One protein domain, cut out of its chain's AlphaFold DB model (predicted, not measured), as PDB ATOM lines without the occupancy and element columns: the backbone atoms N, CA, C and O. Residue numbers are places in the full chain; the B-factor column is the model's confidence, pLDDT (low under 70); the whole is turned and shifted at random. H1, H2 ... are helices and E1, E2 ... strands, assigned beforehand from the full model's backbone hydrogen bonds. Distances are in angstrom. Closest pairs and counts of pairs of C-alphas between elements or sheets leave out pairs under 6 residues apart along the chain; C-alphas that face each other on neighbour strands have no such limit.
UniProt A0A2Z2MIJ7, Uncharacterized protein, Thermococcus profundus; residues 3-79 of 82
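Overview. This is residues 3 to 79 of the 82 residues of an uncharacterized protein of Thermococcus profundus (UniProt A0A2Z2MIJ7). A slightly twisted wall of four antiparallel strands, E1 to E4, has helices H1 and H3 over one face and the other face bare; H3 slants over E1 and E2, while H1 stands up from the sheet. The short helix H2 only grazes the sheet near E4, and a small hairpin, E5 and E6, sits away from the wall, beyond H1, at one end of the longest axis. The printed part has 77 residues, with three named helices and six named strands in the order E1 E2 E3 E4 H1 H2 H3 E5 E6; the class is mixed, helices and strands. The whole is compact, with a radius of gyration of the C-alphas of 11.7 A and spans of 34 by 25 by 17 A.

Along the chain. Find C-alpha 3 at (137.059, 217.365, 253.125), where E1, residues 3 to 7, begins its 13.3 A. Next come E2, residues 10 to 15, 16.4 A; E3, residues 18 to 23, 16.3 A; and E4, residues 25 to 30, 17.1 A. H1, residues 31 to 38, begins at C-alpha 31 at (128.033, 220.459, 246.007) and runs 10.6 A. Further on are H2, residues 47 to 51, 6.3 A, and H3, residues 53 to 61, 12.5 A. Last come E5, residues 69 to 72, 9.8 A, and E6, residues 75 to 78, 10.1 A, ending at C-alpha 78 at (120.237, 228.398, 253.371).

Arrangement. Start at the sheet, a meander, each strand the antiparallel neighbour of the one before, with E1 and E4 as edge strands. Look for N 5 and O 12 at 2.8 A in the hairpin E1 and E2, N 13 and O 20 at 2.8 A in E2 and E3, and N 21 and O 27 at 2.8 A in E3 and E4. H3 lies over E1 and E2 at a height over the sheet of 10.7 A, slantwise to the strands, at 39 degrees to E1 on the local plane. On the same face H1 stands up from the sheet, rising 57 degrees. H1 and H3 touch, closest at the C-alphas of Ala 38 and Arg 54, 4.9 A, and are only just about perpendicular at 70.1 degrees. H2 touches H1, closest at the C-alphas of Lys 50 and Ala 37, 6.4 A, and only grazes the sheet with residues 47 to 49. In the hairpin E5 and E6, N 70 and O 77 are 2.8 A apart; both strands are apart from E1, E2, E3 and E4. In H1, H2 and H3 every O i to N i+4 pair is within hydrogen-bond range.

Size, cuts and confidence. The two C-alphas farthest apart, those of Lys 24 and Lys 79, are 35.2 A apart. The printed part has no cut, and no link is long. The mean pLDDT of the printed part is 86.6; look for values under 70 at residue 42 and residues 68 to 79, which include E5 and E6 of this model.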
ATOM      1  N   VAL A   3     137.086 218.827 252.966       92.12
ATOM      2  CA  VAL A   3     137.059 217.365 253.125       92.12
ATOM      3  C   VAL A   3     137.800 216.744 251.953       92.12
ATOM      4  O   VAL A   3     137.601 217.153 250.812       92.12
ATOM      5  N   ARG A   4     138.673 215.771 252.226       94.62
ATOM      6  CA  ARG A   4     139.424 215.043 251.198       94.62
ATOM      7  C   ARG A   4     139.171 213.552 251.341       94.62
ATOM      8  O   ARG A   4     139.327 213.012 252.431       94.62
ATOM      9  N   VAL A   5     138.813 212.906 250.240       95.00
ATOM     10  CA  VAL A   5     138.590 211.461 250.161       95.00
ATOM     11  C   VAL A   5     139.521 210.898 249.102       95.00
ATOM     12  O   VAL A   5     139.523 211.368 247.967       95.00
ATOM     13  N   ALA A   6     140.329 209.914 249.477       95.38
ATOM     14  CA  ALA A   6     141.188 209.208 248.538       95.38
ATOM     15  C   ALA A   6     140.457 207.980 247.987       95.38
ATOM     16  O   ALA A   6     139.848 207.225 248.744       95.38
ATOM     17  N   TYR A   7     140.566 207.774 246.680       94.50
ATOM     18  CA  TYR A   7     140.147 206.567 245.979       94.50
ATOM     19  C   TYR A   7     141.385 205.886 245.380       94.50
ATOM     20  O   TYR A   7     142.415 206.539 245.197       94.50
ATOM     21  N   PRO A   8     141.320 204.589 245.033       93.94
ATOM     22  CA  PRO A   8     142.454 203.897 244.419       93.94
ATOM     23  C   PRO A   8     142.993 204.563 243.142       93.94
ATOM     24  O   PRO A   8     144.172 204.435 242.831       93.94
ATOM     25  N   ASP A   9     142.146 205.276 242.400       93.88
ATOM     26  CA  ASP A   9     142.467 205.865 241.099       93.88
ATOM     27  C   ASP A   9     142.272 207.387 241.031       93.88
ATOM     28  O   ASP A   9     142.295 207.979 239.945       93.88
ATOM     29  N   GLY A  10     142.105 208.038 242.182       95.00
ATOM     30  CA  GLY A  10     141.847 209.465 242.240       95.00
ATOM     31  C   GLY A  10     141.637 209.994 243.648       95.00
ATOM     32  O   GLY A  10     141.808 209.297 244.643       95.00
ATOM     33  N   PHE A  11     141.245 211.254 243.744       96.12
ATOM     34  CA  PHE A  11     140.829 211.836 245.013       96.12
ATOM     35  C   PHE A  11     139.736 212.871 244.788       96.12
ATOM     36  O   PHE A  11     139.666 213.527 243.746       96.12
ATOM     37  N   LEU A  12     138.884 213.004 245.792       97.06
ATOM     38  CA  LEU A  12     137.810 213.970 245.848       97.06
ATOM     39  C   LEU A  12     138.122 215.005 246.917       97.06
ATOM     40  O   LEU A  12     138.546 214.670 248.023       97.06
ATOM     41  N   VAL A  13     137.902 216.267 246.581       96.44
ATOM     42  CA  VAL A  13     138.001 217.390 247.505       96.44
ATOM     43  C   VAL A  13     136.665 218.102 247.518       96.44
ATOM     44  O   VAL A  13     136.175 218.514 246.471       96.44
ATOM     45  N   VAL A  14     136.091 218.279 248.700       94.88
ATOM     46  CA  VAL A  14     134.982 219.208 248.903       94.88
ATOM     47  C   VAL A  14     135.531 220.440 249.588       94.88
ATOM     48  O   VAL A  14     136.068 220.348 250.692       94.88
ATOM     49  N   GLU A  15     135.405 221.585 248.934       90.88
ATOM     50  CA  GLU A  15     135.856 222.870 249.446       90.88
ATOM     51  C   GLU A  15     134.720 223.886 249.334       90.88
ATOM     52  O   GLU A  15     134.271 224.242 248.242       90.88
ATOM     53  N   GLY A  16     134.220 224.327 250.492       88.00
ATOM     54  CA  GLY A  16     133.064 225.216 250.555       88.00
ATOM     55  C   GLY A  16     131.837 224.585 249.896       88.00
ATOM     56  O   GLY A  16     131.316 223.582 250.377       88.00
ATOM     57  N   SER A  17     131.379 225.179 248.793       90.19
ATOM     58  CA  SER A  17     130.217 224.733 248.017       90.19
ATOM     59  C   SER A  17     130.583 224.011 246.716       90.19
ATOM     60  O   SER A  17     129.710 223.811 245.872       90.19
ATOM     61  N   ARG A  18     131.849 223.621 246.517       94.31
ATOM     62  CA  ARG A  18     132.297 222.909 245.309       94.31
ATOM     63  C   ARG A  18     132.908 221.558 245.638       94.31
ATOM     64  O   ARG A  18     133.588 221.386 246.648       94.31
ATOM     65  N   VAL A  19     132.675 220.616 244.733       96.25
ATOM     66  CA  VAL A  19     133.292 219.292 244.723       96.25
ATOM     67  C   VAL A  19     134.239 219.223 243.537       96.25
ATOM     68  O   VAL A  19     133.874 219.574 242.416       96.25
ATOM     69  N   TYR A  20     135.447 218.745 243.795       97.19
ATOM     70  CA  TYR A  20     136.476 218.463 242.812       97.19
ATOM     71  C   TYR A  20     136.768 216.972 242.847       97.19
ATOM     72  O   TYR A  20     136.998 216.419 243.917       97.19
ATOM     73  N   LEU A  21     136.791 216.330 241.688       97.94
ATOM     74  CA  LEU A  21     137.221 214.948 241.532       97.94
ATOM     75  C   LEU A  21     138.378 214.922 240.543       97.94
ATOM     76  O   LEU A  21     138.221 215.307 239.383       97.94
ATOM     77  N   PHE A  22     139.533 214.445 240.989       97.12
ATOM     78  CA  PHE A  22     140.668 214.204 240.116       97.12
ATOM     79  C   PHE A  22     140.810 212.708 239.852       97.12
ATOM     80  O   PHE A  22     141.141 211.949 240.758       97.12
ATOM     81  N   ARG A  23     140.573 212.293 238.603       94.56
ATOM     82  CA  ARG A  23     140.704 210.905 238.128       94.56
ATOM     83  C   ARG A  23     141.209 210.914 236.690       94.56
ATOM     84  O   ARG A  23     140.417 210.914 235.750       94.56
ATOM     85  N   LYS A  24     142.531 211.040 236.506       94.19
ATOM     86  CA  LYS A  24     143.231 211.330 235.223       94.19
ATOM     87  C   LYS A  24     142.857 212.667 234.556       94.19
ATOM     88  O   LYS A  24     143.641 213.207 233.784       94.19
ATOM     89  N   ARG A  25     141.671 213.197 234.845       95.25
ATOM     90  CA  ARG A  25     141.144 214.507 234.472       95.25
ATOM     91  C   ARG A  25     140.551 215.161 235.716       95.25
ATOM     92  O   ARG A  25     140.172 214.466 236.661       95.25
ATOM     93  N   LEU A  26     140.477 216.486 235.699       96.62
ATOM     94  CA  LEU A  26     139.806 217.256 236.737       96.62
ATOM     95  C   LEU A  26     138.335 217.442 236.362       96.62
ATOM     96  O   LEU A  26     138.023 218.028 235.326       96.62
ATOM     97  N   TYR A  27     137.450 216.976 237.232       96.81
ATOM     98  CA  TYR A  27     136.017 217.224 237.178       96.81
ATOM     99  C   TYR A  27     135.627 218.106 238.358       96.81
ATOM    100  O   TYR A  27     136.191 217.980 239.445       96.81
ATOM    101  N   SER A  28     134.658 218.997 238.162       96.75
ATOM    102  CA  SER A  28     134.115 219.782 239.267       96.75
ATOM    103  C   SER A  28     132.646 220.102 239.056       96.75
ATOM    104  O   SER A  28     132.210 220.248 237.916       96.75
ATOM    105  N   ALA A  29     131.913 220.229 240.155       95.75
ATOM    106  CA  ALA A  29     130.530 220.681 240.165       95.75
ATOM    107  C   ALA A  29     130.188 221.347 241.507       95.75
ATOM    108  O   ALA A  29     130.911 221.160 242.497       95.75
ATOM    109  N   PRO A  30     129.100 222.130 241.566       94.00
ATOM    110  CA  PRO A  30     128.529 222.572 242.830       94.00
ATOM    111  C   PRO A  30     128.152 221.374 243.714       94.00
ATOM    112  O   PRO A  30     127.586 220.393 243.235       94.00
ATOM    113  N   LEU A  31     128.422 221.470 245.018       93.06
ATOM    114  CA  LEU A  31     128.033 220.459 246.007       93.06
ATOM    115  C   LEU A  31     126.518 220.222 245.996       93.06
ATOM    116  O   LEU A  31     126.076 219.089 246.133       93.06
ATOM    117  N   GLU A  32     125.737 221.278 245.776       89.88
ATOM    118  CA  GLU A  32     124.289 221.189 245.589       89.88
ATOM    119  C   GLU A  32     123.910 220.195 244.488       89.88
ATOM    120  O   GLU A  32     123.080 219.313 244.698       89.88
ATOM    121  N   GLU A  33     124.512 220.350 243.311       91.94
ATOM    122  CA  GLU A  33     124.180 219.537 242.146       91.94
ATOM    123  C   GLU A  33     124.539 218.073 242.405       91.94
ATOM    124  O   GLU A  33     123.774 217.171 242.068       91.94
ATOM    125  N   ILE A  34     125.670 217.841 243.080       94.19
ATOM    126  CA  ILE A  34     126.123 216.506 243.490       94.19
ATOM    127  C   ILE A  34     125.096 215.851 244.417       94.19
ATOM    128  O   ILE A  34     124.759 214.685 244.221       94.19
ATOM    129  N   LEU A  35     124.571 216.589 245.397       91.94
ATOM    130  CA  LEU A  35     123.567 216.064 246.322       91.94
ATOM    131  C   LEU A  35     122.236 215.785 245.616       91.94
ATOM    132  O   LEU A  35     121.679 214.707 245.801       91.94
ATOM    133  N   ARG A  36     121.774 216.674 244.728       89.88
ATOM    134  CA  ARG A  36     120.606 216.408 243.865       89.88
ATOM    135  C   ARG A  36     120.778 215.102 243.080       89.88
ATOM    136  O   ARG A  36     119.905 214.238 243.108       89.88
ATOM    137  N   ALA A  37     121.943 214.909 242.458       91.44
ATOM    138  CA  ALA A  37     122.254 213.681 241.728       91.44
ATOM    139  C   ALA A  37     122.250 212.428 242.613       91.44
ATOM    140  O   ALA A  37     121.859 211.356 242.153       91.44
ATOM    141  N   ALA A  38     122.685 212.542 243.870       91.56
ATOM    142  CA  ALA A  38     122.681 211.428 244.815       91.56
ATOM    143  C   ALA A  38     121.256 210.950 245.144       91.56
ATOM    144  O   ALA A  38     121.042 209.748 245.317       91.56
ATOM    145  N   HIS A  39     120.289 211.872 245.168       86.25
ATOM    146  CA  HIS A  39     118.879 211.602 245.464       86.25
ATOM    147  C   HIS A  39     118.035 211.213 244.240       86.25
ATOM    148  O   HIS A  39     116.842 210.962 244.380       86.25
ATOM    149  N   GLY A  40     118.651 211.084 243.060       80.81
ATOM    150  CA  GLY A  40     117.957 210.665 241.841       80.81
ATOM    151  C   GLY A  40     117.217 211.791 241.119       80.81
ATOM    152  O   GLY A  40     116.449 211.498 240.205       80.81
ATOM    153  N   ASP A  41     117.469 213.054 241.482       76.12
ATOM    154  CA  ASP A  41     117.000 214.197 240.701       76.12
ATOM    155  C   ASP A  41     117.719 214.239 239.341       76.12
ATOM    156  O   ASP A  41     118.905 213.891 239.222       76.12
ATOM    157  N   ASP A  42     117.008 214.707 238.313       69.00
ATOM    158  CA  ASP A  42     117.551 214.856 236.963       69.00
ATOM    159  C   ASP A  42     118.634 215.947 236.956       69.00
ATOM    160  O   ASP A  42     118.367 217.149 236.970       69.00
ATOM    161  N   SER A  43     119.889 215.510 237.036       72.88
ATOM    162  CA  SER A  43     121.070 216.369 237.125       72.88
ATOM    163  C   SER A  43     121.916 216.240 235.863       72.88
ATOM    164  O   SER A  43     122.202 215.133 235.384       72.88
ATOM    165  N   LEU A  44     122.403 217.379 235.364       82.44
ATOM    166  CA  LEU A  44     123.305 217.479 234.207       82.44
ATOM    167  C   LEU A  44     124.766 217.160 234.573       82.44
ATOM    168  O   LEU A  44     125.713 217.574 233.904       82.44
ATOM    169  N   LEU A  45     124.949 216.376 235.632       91.12
ATOM    170  CA  LEU A  45     126.247 216.012 236.160       91.12
ATOM    171  C   LEU A  45     126.988 215.042 235.246       91.12
ATOM    172  O   LEU A  45     126.445 214.037 234.778       91.12
ATOM    173  N   HIS A  46     128.277 215.314 235.061       92.62
ATOM    174  CA  HIS A  46     129.173 214.416 234.349       92.62
ATOM    175  C   HIS A  46     129.185 213.020 235.019       92.62
ATOM    176  O   HIS A  46     129.254 212.957 236.251       92.62
ATOM    177  N   PRO A  47     129.201 211.902 234.259       92.38
ATOM    178  CA  PRO A  47     129.138 210.544 234.817       92.38
ATOM    179  C   PRO A  47     130.141 210.267 235.945       92.38
ATOM    180  O   PRO A  47     129.760 209.771 236.997       92.38
ATOM    181  N   ALA A  48     131.395 210.704 235.777       93.62
ATOM    182  CA  ALA A  48     132.435 210.567 236.805       93.62
ATOM    183  C   ALA A  48     132.054 211.183 238.167       93.62
ATOM    184  O   ALA A  48     132.444 210.670 239.208       93.62
ATOM    185  N   LEU A  49     131.295 212.282 238.171       95.19
ATOM    186  CA  LEU A  49     130.822 212.917 239.400       95.19
ATOM    187  C   LEU A  49     129.539 212.259 239.935       95.19
ATOM    188  O   LEU A  49     129.325 212.255 241.145       95.19
ATOM    189  N   LYS A  50     128.709 211.665 239.063       93.69
ATOM    190  CA  LYS A  50     127.558 210.845 239.480       93.69
ATOM    191  C   LYS A  50     127.999 209.577 240.214       93.69
ATOM    192  O   LYS A  50     127.336 209.185 241.163       93.69
ATOM    193  N   GLU A  51     129.118 208.970 239.822       93.31
ATOM    194  CA  GLU A  51     129.672 207.780 240.495       93.31
ATOM    195  C   GLU A  51     129.983 208.027 241.978       93.31
ATOM    196  O   GLU A  51     129.758 207.151 242.805       93.31
ATOM    197  N   VAL A  52     130.448 209.231 242.321       95.12
ATOM    198  CA  VAL A  52     130.854 209.606 243.690       95.12
ATOM    199  C   VAL A  52     129.775 210.381 244.453       95.12
ATOM    200  O   VAL A  52     129.990 210.773 245.598       95.12
ATOM    201  N   SER A  53     128.612 210.640 243.846       94.94
ATOM    202  CA  SER A  53     127.588 211.509 244.442       94.94
ATOM    203  C   SER A  53     127.017 210.938 245.738       94.94
ATOM    204  O   SER A  53     126.844 211.667 246.716       94.94
ATOM    205  N   ARG A  54     126.795 209.620 245.779       94.06
ATOM    206  CA  ARG A  54     126.311 208.912 246.972       94.06
ATOM    207  C   ARG A  54     127.323 208.921 248.111       94.06
ATOM    208  O   ARG A  54     126.924 209.079 249.259       94.06
ATOM    209  N   ASP A  55     128.613 208.826 247.801       95.31
ATOM    210  CA  ASP A  55     129.666 208.912 248.815       95.31
ATOM    211  C   ASP A  55     129.701 210.313 249.433       95.31
ATOM    212  O   ASP A  55     129.772 210.455 250.651       95.31
ATOM    213  N   VAL A  56     129.561 211.359 248.611       93.88
ATOM    214  CA  VAL A  56     129.463 212.743 249.098       93.88
ATOM    215  C   VAL A  56     128.229 212.937 249.982       93.88
ATOM    216  O   VAL A  56     128.352 213.533 251.052       93.88
ATOM    217  N   ALA A  57     127.066 212.409 249.591       92.75
ATOM    218  CA  ALA A  57     125.857 212.460 250.416       92.75
ATOM    219  C   ALA A  57     126.054 211.746 251.765       92.75
ATOM    220  O   ALA A  57     125.755 212.317 252.813       92.75
ATOM    221  N   ALA A  58     126.678 210.565 251.765       92.81
ATOM    222  CA  ALA A  58     126.982 209.829 252.988       92.81
ATOM    223  C   ALA A  58     127.920 210.604 253.937       92.81
ATOM    224  O   ALA A  58     127.787 210.497 255.157       92.81
ATOM    225  N   LEU A  59     128.857 211.407 253.415       92.19
ATOM    226  CA  LEU A  59     129.695 212.282 254.249       92.19
ATOM    227  C   LEU A  59     128.874 213.375 254.938       92.19
ATOM    228  O   LEU A  59     129.161 213.708 256.088       92.19
ATOM    229  N   VAL A  60     127.866 213.922 254.251       90.19
ATOM    230  CA  VAL A  60     126.949 214.917 254.827       90.19
ATOM    231  C   VAL A  60     126.094 214.282 255.918       90.19
ATOM    232  O   VAL A  60     126.054 214.790 257.035       90.19
ATOM    233  N   GLU A  61     125.472 213.139 255.628       89.31
ATOM    234  CA  GLU A  61     124.605 212.412 256.567       89.31
ATOM    235  C   GLU A  61     125.345 211.992 257.844       89.31
ATOM    236  O   GLU A  61     124.786 212.027 258.938       89.31
ATOM    237  N   ARG A  62     126.632 211.643 257.727       90.31
ATOM    238  CA  ARG A  62     127.500 211.286 258.862       90.31
ATOM    239  C   ARG A  62     128.082 212.497 259.597       90.31
ATOM    240  O   ARG A  62     128.852 212.316 260.538       90.31
ATOM    241  N   GLY A  63     127.778 213.719 259.159       86.94
ATOM    242  CA  GLY A  63     128.294 214.957 259.750       86.94
ATOM    243  C   GLY A  63     129.785 215.213 259.502       86.94
ATOM    244  O   GLY A  63     130.355 216.121 260.106       86.94
ATOM    245  N   LEU A  64     130.422 214.446 258.609       86.25
ATOM    246  CA  LEU A  64     131.827 214.611 258.210       86.25
ATOM    247  C   LEU A  64     132.009 215.770 257.220       86.25
ATOM    248  O   LEU A  64     133.104 216.311 257.080       86.25
ATOM    249  N   LEU A  65     130.927 216.158 256.548       85.12
ATOM    250  CA  LEU A  65     130.828 217.328 255.692       85.12
ATOM    251  C   LEU A  65     129.624 218.166 256.141       85.12
ATOM    252  O   LEU A  65     128.493 217.700 256.123       85.12
ATOM    253  N   GLN A  66     129.860 219.418 256.526       79.44
ATOM    254  CA  GLN A  66     128.817 220.369 256.915       79.44
ATOM    255  C   GLN A  66     128.659 221.408 255.801       79.44
ATOM    256  O   GLN A  66     129.450 222.355 255.736       79.44
ATOM    257  N   PRO A  67     127.690 221.227 254.889       72.94
ATOM    258  CA  PRO A  67     127.362 222.242 253.901       72.94
ATOM    259  C   PRO A  67     126.799 223.503 254.574       72.94
ATOM    260  O   PRO A  67     126.180 223.449 255.638       72.94
ATOM    261  N   SER A  68     126.978 224.653 253.922       69.94
ATOM    262  CA  SER A  68     126.380 225.937 254.328       69.94
ATOM    263  C   SER A  68     124.872 226.034 254.032       69.94
ATOM    264  O   SER A  68     124.257 227.085 254.203       69.94
ATOM    265  N   PHE A  69     124.274 224.942 253.567       68.44
ATOM    266  CA  PHE A  69     122.880 224.820 253.171       68.44
ATOM    267  C   PHE A  69     122.330 223.477 253.657       68.44
ATOM    268  O   PHE A  69     123.082 222.524 253.855       68.44
ATOM    269  N   GLU A  70     121.020 223.401 253.851       63.69
ATOM    270  CA  GLU A  70     120.302 222.171 254.168       63.69
ATOM    271  C   GLU A  70     119.534 221.691 252.940       63.69
ATOM    272  O   GLU A  70     118.890 222.482 252.245       63.69
ATOM    273  N   TYR A  71     119.611 220.388 252.677       59.34
ATOM    274  CA  TYR A  71     118.844 219.726 251.631       59.34
ATOM    275  C   TYR A  71     117.719 218.919 252.289       59.34
ATOM    276  O   TYR A  71     117.982 217.953 253.001       59.34
ATOM    277  N   PHE A  72     116.469 219.329 252.069       57.09
ATOM    278  CA  PHE A  72     115.272 218.652 252.571       57.09
ATOM    279  C   PHE A  72     114.360 218.294 251.399       57.09
ATOM    280  O   PHE A  72     113.705 219.169 250.837       57.09
ATOM    281  N   GLY A  73     114.308 217.007 251.035       52.62
ATOM    282  CA  GLY A  73     113.325 216.477 250.080       52.62
ATOM    283  C   GLY A  73     113.255 217.236 248.749       52.62
ATOM    284  O   GLY A  73     112.165 217.615 248.329       52.62
ATOM    285  N   GLY A  74     114.401 217.522 248.119       57.16
ATOM    286  CA  GLY A  74     114.461 218.266 246.850       57.16
ATOM    287  C   GLY A  74     114.488 219.792 246.989       57.16
ATOM    288  O   GLY A  74     114.702 220.498 246.001       57.16
ATOM    289  N   VAL A  75     114.316 220.324 248.203       56.19
ATOM    290  CA  VAL A  75     114.325 221.765 248.480       56.19
ATOM    291  C   VAL A  75     115.580 222.146 249.250       56.19
ATOM    292  O   VAL A  75     115.895 221.584 250.299       56.19
ATOM    293  N   LEU A  76     116.280 223.154 248.736       60.31
ATOM    294  CA  LEU A  76     117.424 223.750 249.409       60.31
ATOM    295  C   LEU A  76     116.980 224.918 250.260       60.31
ATOM    296  O   LEU A  76     116.235 225.792 249.812       60.31
ATOM    297  N   ARG A  77     117.506 224.969 251.475       61.81
ATOM    298  CA  ARG A  77     117.390 226.130 252.347       61.81
ATOM    299  C   ARG A  77     118.780 226.559 252.777       61.81
ATOM    300  O   ARG A  77     119.587 225.734 253.199       61.81
ATOM    301  N   GLN A  78     119.081 227.851 252.665       61.50
ATOM    302  CA  GLN A  78     120.237 228.398 253.371       61.50
ATOM    303  C   GLN A  78     120.033 228.155 254.864       61.50
ATOM    304  O   GLN A  78     118.935 228.388 255.376       61.50
ATOM    305  N   LYS A  79     121.083 227.704 255.559       56.66
ATOM    306  CA  LYS A  79     121.056 227.731 257.019       56.66
ATOM    307  C   LYS A  79     120.912 229.188 257.439       56.66
ATOM    308  O   LYS A  79     121.731 230.021 257.055       56.66
TER     309      LYS A  79